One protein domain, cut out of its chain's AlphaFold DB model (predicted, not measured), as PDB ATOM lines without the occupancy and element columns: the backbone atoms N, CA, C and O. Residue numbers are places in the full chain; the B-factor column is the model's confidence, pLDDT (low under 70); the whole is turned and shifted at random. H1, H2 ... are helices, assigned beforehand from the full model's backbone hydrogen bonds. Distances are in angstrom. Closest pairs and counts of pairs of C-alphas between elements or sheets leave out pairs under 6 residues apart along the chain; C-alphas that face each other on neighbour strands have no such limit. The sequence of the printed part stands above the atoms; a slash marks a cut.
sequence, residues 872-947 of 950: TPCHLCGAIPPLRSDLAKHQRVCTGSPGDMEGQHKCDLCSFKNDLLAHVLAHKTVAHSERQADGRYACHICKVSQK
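What this domain is: This is residues 872 to 947 of the 950 residues of the protein "Zinc finger Y-chromosomal protein" of Portunus trituberculatus (UniProt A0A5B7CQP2). This domain has little regular structure: H2 lies near the middle, with H1 and the loop before it towards one end and the loop of residues 929 to 947 at the other. The long link between the helices folds back on itself in a short antiparallel pairing, residues 905 to 906 with 913 to 914. You have 76 printed residues with two named helices, H1 then H2, and no named strand; the class is all helix, with 22 residues in named elements. The whole is compact, radius of gyration of the C-alphas 12.5 A, spanning 32 by 26 by 17 A.

How they stand to each other: Start at H1, residues 884 to 893, where 3 of 6 O i to N i+4 pairs are within hydrogen-bond range. A long link of 23 residues leads to H2, residues 917 to 928, where every such pair is within range. H1 and H2 are apart. Beyond H2, residues 937 to 938 pair antiparallel with 945 to 946.

Where its parts are: Find C-alpha 884 at (-40.954, -46.902, -4.961); H1 runs 14.7 A from there. H2 runs 15.5 A, ending at C-alpha 928 at (-19.077, -38.549, -11.308).

The domain as a whole: The farthest C-alphas, of Glu 902 and Asp 934, are 34.7 A apart. The printed part has no cut. Look for pLDDT under 70 at residues 896 to 903, 927, 929 to 943 and 945 to 947.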
ATOM      1  N   THR A 872     -37.498 -50.825  -9.761       78.12
ATOM      2  CA  THR A 872     -36.468 -49.852 -10.155       78.12
ATOM      3  C   THR A 872     -35.260 -49.897  -9.198       78.12
ATOM      4  O   THR A 872     -35.445 -49.655  -8.002       78.12
ATOM      5  N   PRO A 873     -34.028 -50.161  -9.683       78.19
ATOM      6  CA  PRO A 873     -32.829 -50.180  -8.848       78.19
ATOM      7  C   PRO A 873     -32.405 -48.772  -8.412       78.19
ATOM      8  O   PRO A 873     -32.670 -47.772  -9.084       78.19
ATOM      9  N   CYS A 874     -31.670 -48.684  -7.304       80.94
ATOM     10  CA  CYS A 874     -31.029 -47.445  -6.885       80.94
ATOM     11  C   CYS A 874     -29.837 -47.103  -7.793       80.94
ATOM     12  O   CYS A 874     -28.862 -47.849  -7.856       80.94
ATOM     13  N   HIS A 875     -29.859 -45.922  -8.415       70.69
ATOM     14  CA  HIS A 875     -28.770 -45.424  -9.269       70.69
ATOM     15  C   HIS A 875     -27.456 -45.108  -8.516       70.69
ATOM     16  O   HIS A 875     -26.441 -44.835  -9.151       70.69
ATOM     17  N   LEU A 876     -27.460 -45.140  -7.177       72.62
ATOM     18  CA  LEU A 876     -26.280 -44.877  -6.345       72.62
ATOM     19  C   LEU A 876     -25.529 -46.162  -5.945       72.62
ATOM     20  O   LEU A 876     -24.306 -46.156  -5.973       72.62
ATOM     21  N   CYS A 877     -26.224 -47.259  -5.609       76.38
ATOM     22  CA  CYS A 877     -25.588 -48.506  -5.132       76.38
ATOM     23  C   CYS A 877     -26.020 -49.798  -5.856       76.38
ATOM     24  O   CYS A 877     -25.441 -50.853  -5.606       76.38
ATOM     25  N   GLY A 878     -27.041 -49.742  -6.720       70.69
ATOM     26  CA  GLY A 878     -27.594 -50.895  -7.443       70.69
ATOM     27  C   GLY A 878     -28.721 -51.649  -6.724       70.69
ATOM     28  O   GLY A 878     -29.449 -52.388  -7.381       70.69
ATOM     29  N   ALA A 879     -28.926 -51.443  -5.416       78.50
ATOM     30  CA  ALA A 879     -29.937 -52.167  -4.637       78.50
ATOM     31  C   ALA A 879     -31.356 -52.040  -5.225       78.50
ATOM     32  O   ALA A 879     -31.764 -50.952  -5.634       78.50
ATOM     33  N   ILE A 880     -32.120 -53.141  -5.215       78.81
ATOM     34  CA  ILE A 880     -33.479 -53.234  -5.774       78.81
ATOM     35  C   ILE A 880     -34.517 -53.243  -4.634       78.81
ATOM     36  O   ILE A 880     -34.842 -54.305  -4.096       78.81
ATOM     37  N   PRO A 881     -35.041 -52.080  -4.208       80.00
ATOM     38  CA  PRO A 881     -36.113 -52.014  -3.223       80.00
ATOM     39  C   PRO A 881     -37.465 -52.423  -3.843       80.00
ATOM     40  O   PRO A 881     -37.824 -51.935  -4.914       80.00
ATOM     41  N   PRO A 882     -38.283 -53.231  -3.145       79.62
ATOM     42  CA  PRO A 882     -39.553 -53.753  -3.666       79.62
ATOM     43  C   PRO A 882     -40.683 -52.716  -3.801       79.62
ATOM     44  O   PRO A 882     -41.768 -53.047  -4.262       79.62
ATOM     45  N   LEU A 883     -40.492 -51.470  -3.357       81.31
ATOM     46  CA  LEU A 883     -41.501 -50.411  -3.437       81.31
ATOM     47  C   LEU A 883     -40.832 -49.071  -3.752       81.31
ATOM     48  O   LEU A 883     -39.836 -48.708  -3.126       81.31
ATOM     49  N   ARG A 884     -41.434 -48.267  -4.641       79.06
ATOM     50  CA  ARG A 884     -40.954 -46.902  -4.961       79.06
ATOM     51  C   ARG A 884     -40.868 -45.991  -3.728       79.06
ATOM     52  O   ARG A 884     -39.985 -45.146  -3.637       79.06
ATOM     53  N   SER A 885     -41.750 -46.192  -2.749       79.12
ATOM     54  CA  SER A 885     -41.729 -45.473  -1.469       79.12
ATOM     55  C   SER A 885     -40.610 -45.925  -0.525       79.12
ATOM     56  O   SER A 885     -40.275 -45.185   0.397       79.12
ATOM     57  N   ASP A 886     -40.016 -47.100  -0.746       82.19
ATOM     58  CA  ASP A 886     -38.814 -47.555  -0.046       82.19
ATOM     59  C   ASP A 886     -37.540 -47.156  -0.815       82.19
ATOM     60  O   ASP A 886     -36.564 -46.765  -0.179       82.19
ATOM     61  N   LEU A 887     -37.579 -47.097  -2.156       82.88
ATOM     62  CA  LEU A 887     -36.531 -46.487  -2.994       82.88
ATOM     63  C   LEU A 887     -36.257 -45.034  -2.583       82.88
ATOM     64  O   LEU A 887     -35.137 -44.707  -2.192       82.88
ATOM     65  N   ALA A 888     -37.302 -44.205  -2.516       79.62
ATOM     66  CA  ALA A 888     -37.201 -42.807  -2.095       79.62
ATOM     67  C   ALA A 888     -36.825 -42.615  -0.607       79.62
ATOM     68  O   ALA A 888     -36.576 -41.490  -0.171       79.62
ATOM     69  N   LYS A 889     -36.804 -43.669   0.221       83.25
ATOM     70  CA  LYS A 889     -36.187 -43.630   1.566       83.25
ATOM     71  C   LYS A 889     -34.715 -44.009   1.477       83.25
ATOM     72  O   LYS A 889     -33.875 -43.282   1.990       83.25
ATOM     73  N   HIS A 890     -34.424 -45.109   0.789       82.19
ATOM     74  CA  HIS A 890     -33.082 -45.633   0.590       82.19
ATOM     75  C   HIS A 890     -32.154 -44.601  -0.069       82.19
ATOM     76  O   HIS A 890     -31.089 -44.335   0.473       82.19
ATOM     77  N   GLN A 891     -32.575 -43.941  -1.155       78.00
ATOM     78  CA  GLN A 891     -31.779 -42.910  -1.844       78.00
ATOM     79  C   GLN A 891     -31.312 -41.776  -0.915       78.00
ATOM     80  O   GLN A 891     -30.193 -41.299  -1.062       78.00
ATOM     81  N   ARG A 892     -32.128 -41.377   0.072       78.88
ATOM     82  CA  ARG A 892     -31.799 -40.308   1.037       78.88
ATOM     83  C   ARG A 892     -30.770 -40.707   2.102       78.88
ATOM     84  O   ARG A 892     -30.317 -39.841   2.841       78.88
ATOM     85  N   VAL A 893     -30.421 -41.991   2.196       75.19
ATOM     86  CA  VAL A 893     -29.433 -42.539   3.147       75.19
ATOM     87  C   VAL A 893     -28.380 -43.390   2.412       75.19
ATOM     88  O   VAL A 893     -27.569 -44.074   3.030       75.19
ATOM     89  N   CYS A 894     -28.383 -43.380   1.076       76.88
ATOM     90  CA  CYS A 894     -27.496 -44.208   0.272       76.88
ATOM     91  C   CYS A 894     -26.123 -43.541   0.140       76.88
ATOM     92  O   CYS A 894     -25.983 -42.503  -0.502       76.88
ATOM     93  N   THR A 895     -25.100 -44.171   0.713       70.25
ATOM     94  CA  THR A 895     -23.699 -43.719   0.680       70.25
ATOM     95  C   THR A 895     -23.001 -43.945  -0.666       70.25
ATOM     96  O   THR A 895     -21.828 -43.616  -0.802       70.25
ATOM     97  N   GLY A 896     -23.691 -44.511  -1.663       61.91
ATOM     98  CA  GLY A 896     -23.159 -44.693  -3.018       61.91
ATOM     99  C   GLY A 896     -22.103 -45.791  -3.175       61.91
ATOM    100  O   GLY A 896     -21.503 -45.893  -4.240       61.91
ATOM    101  N   SER A 897     -21.874 -46.630  -2.159       59.97
ATOM    102  CA  SER A 897     -21.042 -47.831  -2.298       59.97
ATOM    103  C   SER A 897     -21.696 -48.801  -3.294       59.97
ATOM    104  O   SER A 897     -22.804 -49.266  -3.006       59.97
ATOM    105  N   PRO A 898     -21.069 -49.136  -4.438       57.97
ATOM    106  CA  PRO A 898     -21.617 -50.136  -5.344       57.97
ATOM    107  C   PRO A 898     -21.666 -51.493  -4.640       57.97
ATOM    108  O   PRO A 898     -20.655 -51.935  -4.099       57.97
ATOM    109  N   GLY A 899     -22.825 -52.153  -4.643       57.38
ATOM    110  CA  GLY A 899     -22.873 -53.577  -4.317       57.38
ATOM    111  C   GLY A 899     -22.227 -54.403  -5.430       57.38
ATOM    112  O   GLY A 899     -22.207 -53.969  -6.586       57.38
ATOM    113  N   ASP A 900     -21.749 -55.605  -5.101       51.50
ATOM    114  CA  ASP A 900     -21.230 -56.585  -6.064       51.50
ATOM    115  C   ASP A 900     -22.360 -57.177  -6.923       51.50
ATOM    116  O   ASP A 900     -22.765 -58.330  -6.790       51.50
ATOM    117  N   MET A 901     -22.909 -56.340  -7.800       56.00
ATOM    118  CA  MET A 901     -23.921 -56.704  -8.779       56.00
ATOM    119  C   MET A 901     -23.232 -57.076 -10.091       56.00
ATOM    120  O   MET A 901     -22.430 -56.309 -10.634       56.00
ATOM    121  N   GLU A 902     -23.569 -58.242 -10.631       59.56
ATOM    122  CA  GLU A 902     -23.368 -58.504 -12.053       59.56
ATOM    123  C   GLU A 902     -24.303 -57.590 -12.861       59.56
ATOM    124  O   GLU A 902     -25.384 -57.223 -12.401       59.56
ATOM    125  N   GLY A 903     -23.858 -57.147 -14.036       65.44
ATOM    126  CA  GLY A 903     -24.633 -56.224 -14.857       65.44
ATOM    127  C   GLY A 903     -23.989 -55.990 -16.217       65.44
ATOM    128  O   GLY A 903     -22.776 -55.766 -16.294       65.44
ATOM    129  N   GLN A 904     -24.789 -56.039 -17.284       75.38
ATOM    130  CA  GLN A 904     -24.296 -55.998 -18.666       75.38
ATOM    131  C   GLN A 904     -23.563 -54.691 -19.035       75.38
ATOM    132  O   GLN A 904     -22.651 -54.709 -19.866       75.38
ATOM    133  N   HIS A 905     -23.914 -53.563 -18.413       75.44
ATOM    134  CA  HIS A 905     -23.232 -52.284 -18.600       75.44
ATOM    135  C   HIS A 905     -22.483 -51.866 -17.329       75.44
ATOM    136  O   HIS A 905     -23.027 -51.883 -16.226       75.44
ATOM    137  N   LYS A 906     -21.229 -51.436 -17.488       80.88
ATOM    138  CA  LYS A 906     -20.369 -50.939 -16.402       80.88
ATOM    139  C   LYS A 906     -20.196 -49.424 -16.464       80.88
ATOM    140  O   LYS A 906     -20.219 -48.831 -17.544       80.88
ATOM    141  N   CYS A 907     -19.974 -48.800 -15.313       79.19
ATOM    142  CA  CYS A 907     -19.362 -47.483 -15.260       79.19
ATOM    143  C   CYS A 907     -17.885 -47.590 -15.684       79.19
ATOM    144  O   CYS A 907     -17.232 -48.605 -15.450       79.19
ATOM    145  N   ASP A 908     -17.360 -46.537 -16.310       78.25
ATOM    146  CA  ASP A 908     -15.942 -46.449 -16.697       78.25
ATOM    147  C   ASP A 908     -15.111 -45.664 -15.664       78.25
ATOM    148  O   ASP A 908     -13.899 -45.541 -15.807       78.25
ATOM    149  N   LEU A 909     -15.771 -45.120 -14.632       74.31
ATOM    150  CA  LEU A 909     -15.192 -44.240 -13.609       74.31
ATOM    151  C   LEU A 909     -15.256 -44.840 -12.189       74.31
ATOM    152  O   LEU A 909     -14.599 -44.334 -11.283       74.31
ATOM    153  N   CYS A 910     -16.005 -45.929 -11.984       78.19
ATOM    154  CA  CYS A 910     -15.969 -46.747 -10.768       78.19
ATOM    155  C   CYS A 910     -16.508 -48.168 -11.029       78.19
ATOM    156  O   CYS A 910     -16.960 -48.479 -12.131       78.19
ATOM    157  N   SER A 911     -16.513 -49.022 -10.002       76.50
ATOM    158  CA  SER A 911     -16.955 -50.426 -10.068       76.50
ATOM    159  C   SER A 911     -18.462 -50.654 -10.290       76.50
ATOM    160  O   SER A 911     -18.879 -51.809 -10.366       76.50
ATOM    161  N   PHE A 912     -19.289 -49.605 -10.379       75.62
ATOM    162  CA  PHE A 912     -20.745 -49.719 -10.548       75.62
ATOM    163  C   PHE A 912     -21.131 -50.417 -11.862       75.62
ATOM    164  O   PHE A 912     -20.595 -50.105 -12.927       75.62
ATOM    165  N   LYS A 913     -22.109 -51.329 -11.800       76.06
ATOM    166  CA  LYS A 913     -22.655 -52.068 -12.950       76.06
ATOM    167  C   LYS A 913     -24.181 -52.110 -12.881       76.06
ATOM    168  O   LYS A 913     -24.764 -52.057 -11.800       76.06
ATOM    169  N   ASN A 914     -24.831 -52.196 -14.037       74.88
ATOM    170  CA  ASN A 914     -26.275 -52.380 -14.156       74.88
ATOM    171  C   ASN A 914     -26.629 -52.990 -15.521       74.88
ATOM    172  O   ASN A 914     -25.957 -52.709 -16.511       74.88
ATOM    173  N   ASP A 915     -27.711 -53.761 -15.607       72.88
ATOM    174  CA  ASP A 915     -28.182 -54.307 -16.890       72.88
ATOM    175  C   ASP A 915     -28.785 -53.257 -17.827       72.88
ATOM    176  O   ASP A 915     -28.861 -53.479 -19.032       72.88
ATOM    177  N   LEU A 916     -29.176 -52.085 -17.314       76.06
ATOM    178  CA  LEU A 916     -29.734 -51.012 -18.130       76.06
ATOM    179  C   LEU A 916     -28.747 -49.847 -18.263       76.06
ATOM    180  O   LEU A 916     -28.454 -49.140 -17.293       76.06
ATOM    181  N   LEU A 917     -28.296 -49.582 -19.494       77.00
ATOM    182  CA  LEU A 917     -27.365 -48.489 -19.813       77.00
ATOM    183  C   LEU A 917     -27.847 -47.125 -19.284       77.00
ATOM    184  O   LEU A 917     -27.036 -46.315 -18.842       77.00
ATOM    185  N   ALA A 918     -29.163 -46.889 -19.260       74.31
ATOM    186  CA  ALA A 918     -29.758 -45.671 -18.712       74.31
ATOM    187  C   ALA A 918     -29.408 -45.438 -17.228       74.31
ATOM    188  O   ALA A 918     -29.100 -44.308 -16.851       74.31
ATOM    189  N   HIS A 919     -29.378 -46.486 -16.393       72.31
ATOM    190  CA  HIS A 919     -28.975 -46.359 -14.988       72.31
ATOM    191  C   HIS A 919     -27.473 -46.091 -14.849       72.31
ATOM    192  O   HIS A 919     -27.080 -45.305 -13.993       72.31
ATOM    193  N   VAL A 920     -26.636 -46.675 -15.713       75.25
ATOM    194  CA  VAL A 920     -25.187 -46.400 -15.741       75.25
ATOM    195  C   VAL A 920     -24.898 -44.960 -16.177       75.25
ATOM    196  O   VAL A 920     -24.009 -44.316 -15.627       75.25
ATOM    197  N   LEU A 921     -25.659 -44.422 -17.135       76.56
ATOM    198  CA  LEU A 921     -25.549 -43.022 -17.550       76.56
ATOM    199  C   LEU A 921     -26.033 -42.062 -16.451       76.56
ATOM    200  O   LEU A 921     -25.333 -41.094 -16.156       76.56
ATOM    201  N   ALA A 922     -27.157 -42.363 -15.792       74.94
ATOM    202  CA  ALA A 922     -27.638 -41.599 -14.638       74.94
ATOM    203  C   ALA A 922     -26.618 -41.610 -13.484       74.94
ATOM    204  O   ALA A 922     -26.280 -40.555 -12.943       74.94
ATOM    205  N   HIS A 923     -26.057 -42.782 -13.172       77.69
ATOM    206  CA  HIS A 923     -24.975 -42.946 -12.206       77.69
ATOM    207  C   HIS A 923     -23.754 -42.087 -12.571       77.69
ATOM    208  O   HIS A 923     -23.314 -41.283 -11.752       77.69
ATOM    209  N   LYS A 924     -23.261 -42.158 -13.819       76.00
ATOM    210  CA  LYS A 924     -22.162 -41.302 -14.306       76.00
ATOM    211  C   LYS A 924     -22.453 -39.809 -14.117       76.00
ATOM    212  O   LYS A 924     -21.553 -39.070 -13.737       76.00
ATOM    213  N   THR A 925     -23.689 -39.355 -14.335       73.94
ATOM    214  CA  THR A 925     -24.041 -37.943 -14.099       73.94
ATOM    215  C   THR A 925     -24.130 -37.566 -12.620       73.94
ATOM    216  O   THR A 925     -23.674 -36.486 -12.267       73.94
ATOM    217  N   VAL A 926     -24.668 -38.421 -11.744       73.00
ATOM    218  CA  VAL A 926     -24.923 -38.059 -10.332       73.00
ATOM    219  C   VAL A 926     -23.717 -38.324  -9.422       73.00
ATOM    220  O   VAL A 926     -23.474 -37.548  -8.501       73.00
ATOM    221  N   ALA A 927     -22.951 -39.390  -9.679       69.88
ATOM    222  CA  ALA A 927     -21.807 -39.806  -8.864       69.88
ATOM    223  C   ALA A 927     -20.443 -39.316  -9.392       69.88
ATOM    224  O   ALA A 927     -19.467 -39.334  -8.643       69.88
ATOM    225  N   HIS A 928     -20.354 -38.902 -10.665       71.25
ATOM    226  CA  HIS A 928     -19.077 -38.549 -11.308       71.25
ATOM    227  C   HIS A 928     -19.077 -37.255 -12.139       71.25
ATOM    228  O   HIS A 928     -18.032 -36.916 -12.694       71.25
ATOM    229  N   SER A 929     -20.189 -36.514 -12.240       66.75
ATOM    230  CA  SER A 929     -20.130 -35.121 -12.713       66.75
ATOM    231  C   SER A 929     -20.074 -34.167 -11.525       66.75
ATOM    232  O   SER A 929     -20.697 -34.413 -10.490       66.75
ATOM    233  N   GLU A 930     -19.316 -33.083 -11.667       58.94
ATOM    234  CA  GLU A 930     -19.239 -32.042 -10.647       58.94
ATOM    235  C   GLU A 930     -20.620 -31.407 -10.452       58.94
ATOM    236  O   GLU A 930     -21.233 -30.884 -11.389       58.94
ATOM    237  N   ARG A 931     -21.121 -31.462  -9.214       58.16
ATOM    238  CA  ARG A 931     -22.365 -30.802  -8.826       58.16
ATOM    239  C   ARG A 931     -22.143 -29.292  -8.871       58.16
ATOM    240  O   ARG A 931     -21.419 -28.749  -8.040       58.16
ATOM    241  N   GLN A 932     -22.790 -28.622  -9.818       61.53
ATOM    242  CA  GLN A 932     -22.721 -27.170  -9.954       61.53
ATOM    243  C   GLN A 932     -23.382 -26.496  -8.740       61.53
ATOM    244  O   GLN A 932     -24.280 -27.068  -8.113       61.53
ATOM    245  N   ALA A 933     -22.937 -25.280  -8.401       56.88
ATOM    246  CA  ALA A 933     -23.340 -24.578  -7.175       56.88
ATOM    247  C   ALA A 933     -24.867 -24.391  -7.038       56.88
ATOM    248  O   ALA A 933     -25.398 -24.388  -5.931       56.88
ATOM    249  N   ASP A 934     -25.592 -24.327  -8.157       59.62
ATOM    250  CA  ASP A 934     -27.051 -24.179  -8.206       59.62
ATOM    251  C   ASP A 934     -27.839 -25.508  -8.094       59.62
ATOM    252  O   ASP A 934     -29.074 -25.536  -8.201       59.62
ATOM    253  N   GLY A 935     -27.127 -26.621  -7.889       63.69
ATOM    254  CA  GLY A 935     -27.676 -27.968  -7.756       63.69
ATOM    255  C   GLY A 935     -27.958 -28.692  -9.074       63.69
ATOM    256  O   GLY A 935     -28.681 -29.690  -9.050       63.69
ATOM    257  N   ARG A 936     -27.433 -28.227 -10.217       66.31
ATOM    258  CA  ARG A 936     -27.476 -28.992 -11.476       66.31
ATOM    259  C   ARG A 936     -26.299 -29.957 -11.613       66.31
ATOM    260  O   ARG A 936     -25.195 -29.704 -11.137       66.31
ATOM    261  N   TYR A 937     -26.553 -31.043 -12.334       66.81
ATOM    262  CA  TYR A 937     -25.541 -31.980 -12.814       66.81
ATOM    263  C   TYR A 937     -25.371 -31.784 -14.320       66.81
ATOM    264  O   TYR A 937     -26.360 -31.635 -15.047       66.81
ATOM    265  N   ALA A 938     -24.129 -31.769 -14.799       66.50
ATOM    266  CA  ALA A 938     -23.840 -31.657 -16.223       66.50
ATOM    267  C   ALA A 938     -24.031 -33.022 -16.901       66.50
ATOM    268  O   ALA A 938     -23.378 -34.004 -16.542       66.50
ATOM    269  N   CYS A 939     -24.903 -33.103 -17.910       63.81
ATOM    270  CA  CYS A 939     -25.044 -34.327 -18.692       63.81
ATOM    271  C   CYS A 939     -23.724 -34.629 -19.417       63.81
ATOM    272  O   CYS A 939     -23.327 -33.887 -20.312       63.81
ATOM    273  N   HIS A 940     -23.060 -35.734 -19.077       58.34
ATOM    274  CA  HIS A 940     -21.738 -36.067 -19.620       58.34
ATOM    275  C   HIS A 940     -21.722 -36.211 -21.160       58.34
ATOM    276  O   HIS A 940     -20.686 -36.006 -21.783       58.34
ATOM    277  N   ILE A 941     -22.872 -36.512 -21.780       64.12
ATOM    278  CA  ILE A 941     -23.007 -36.681 -23.236       64.12
ATOM    279  C   ILE A 941     -23.186 -35.335 -23.958       64.12
ATOM    280  O   ILE A 941     -22.469 -35.057 -24.914       64.12
ATOM    281  N   CYS A 942     -24.136 -34.493 -23.529       69.88
ATOM    282  CA  CYS A 942     -24.492 -33.251 -24.239       69.88
ATOM    283  C   CYS A 942     -24.048 -31.955 -23.538       69.88
ATOM    284  O   CYS A 942     -24.330 -30.868 -24.034       69.88
ATOM    285  N   LYS A 943     -23.387 -32.056 -22.378       64.50
ATOM    286  CA  LYS A 943     -22.905 -30.965 -21.505       64.50
ATOM    287  C   LYS A 943     -23.967 -29.985 -20.977       64.50
ATOM    288  O   LYS A 943     -23.638 -29.124 -20.168       64.50
ATOM    289  N   VAL A 944     -25.239 -30.145 -21.347       71.50
ATOM    290  CA  VAL A 944     -26.366 -29.394 -20.772       71.50
ATOM    291  C   VAL A 944     -26.509 -29.743 -19.289       71.50
ATOM    292  O   VAL A 944     -26.606 -30.922 -18.940       71.50
ATOM    293  N   SER A 945     -26.552 -28.733 -18.420       65.44
ATOM    294  CA  SER A 945     -26.774 -28.928 -16.988       65.44
ATOM    295  C   SER A 945     -28.264 -28.938 -16.641       65.44
ATOM    296  O   SER A 945     -29.037 -28.063 -17.039       65.44
ATOM    297  N   GLN A 946     -28.695 -29.965 -15.909       62.62
ATOM    298  CA  GLN A 946     -30.092 -30.168 -15.514       62.62
ATOM    299  C   GLN A 946     -30.189 -30.488 -14.021       62.62
ATOM    300  O   GLN A 946     -29.281 -31.085 -13.439       62.62
ATOM    301  N   LYS A 947     -31.299 -30.091 -13.384       57.44
ATOM    302  CA  LYS A 947     -31.603 -30.525 -12.015       57.44
ATOM    303  C   LYS A 947     -32.123 -31.955 -12.096       57.44
ATOM    304  O   LYS A 947     -33.242 -32.177 -12.547       57.44
TER     305      LYS A 947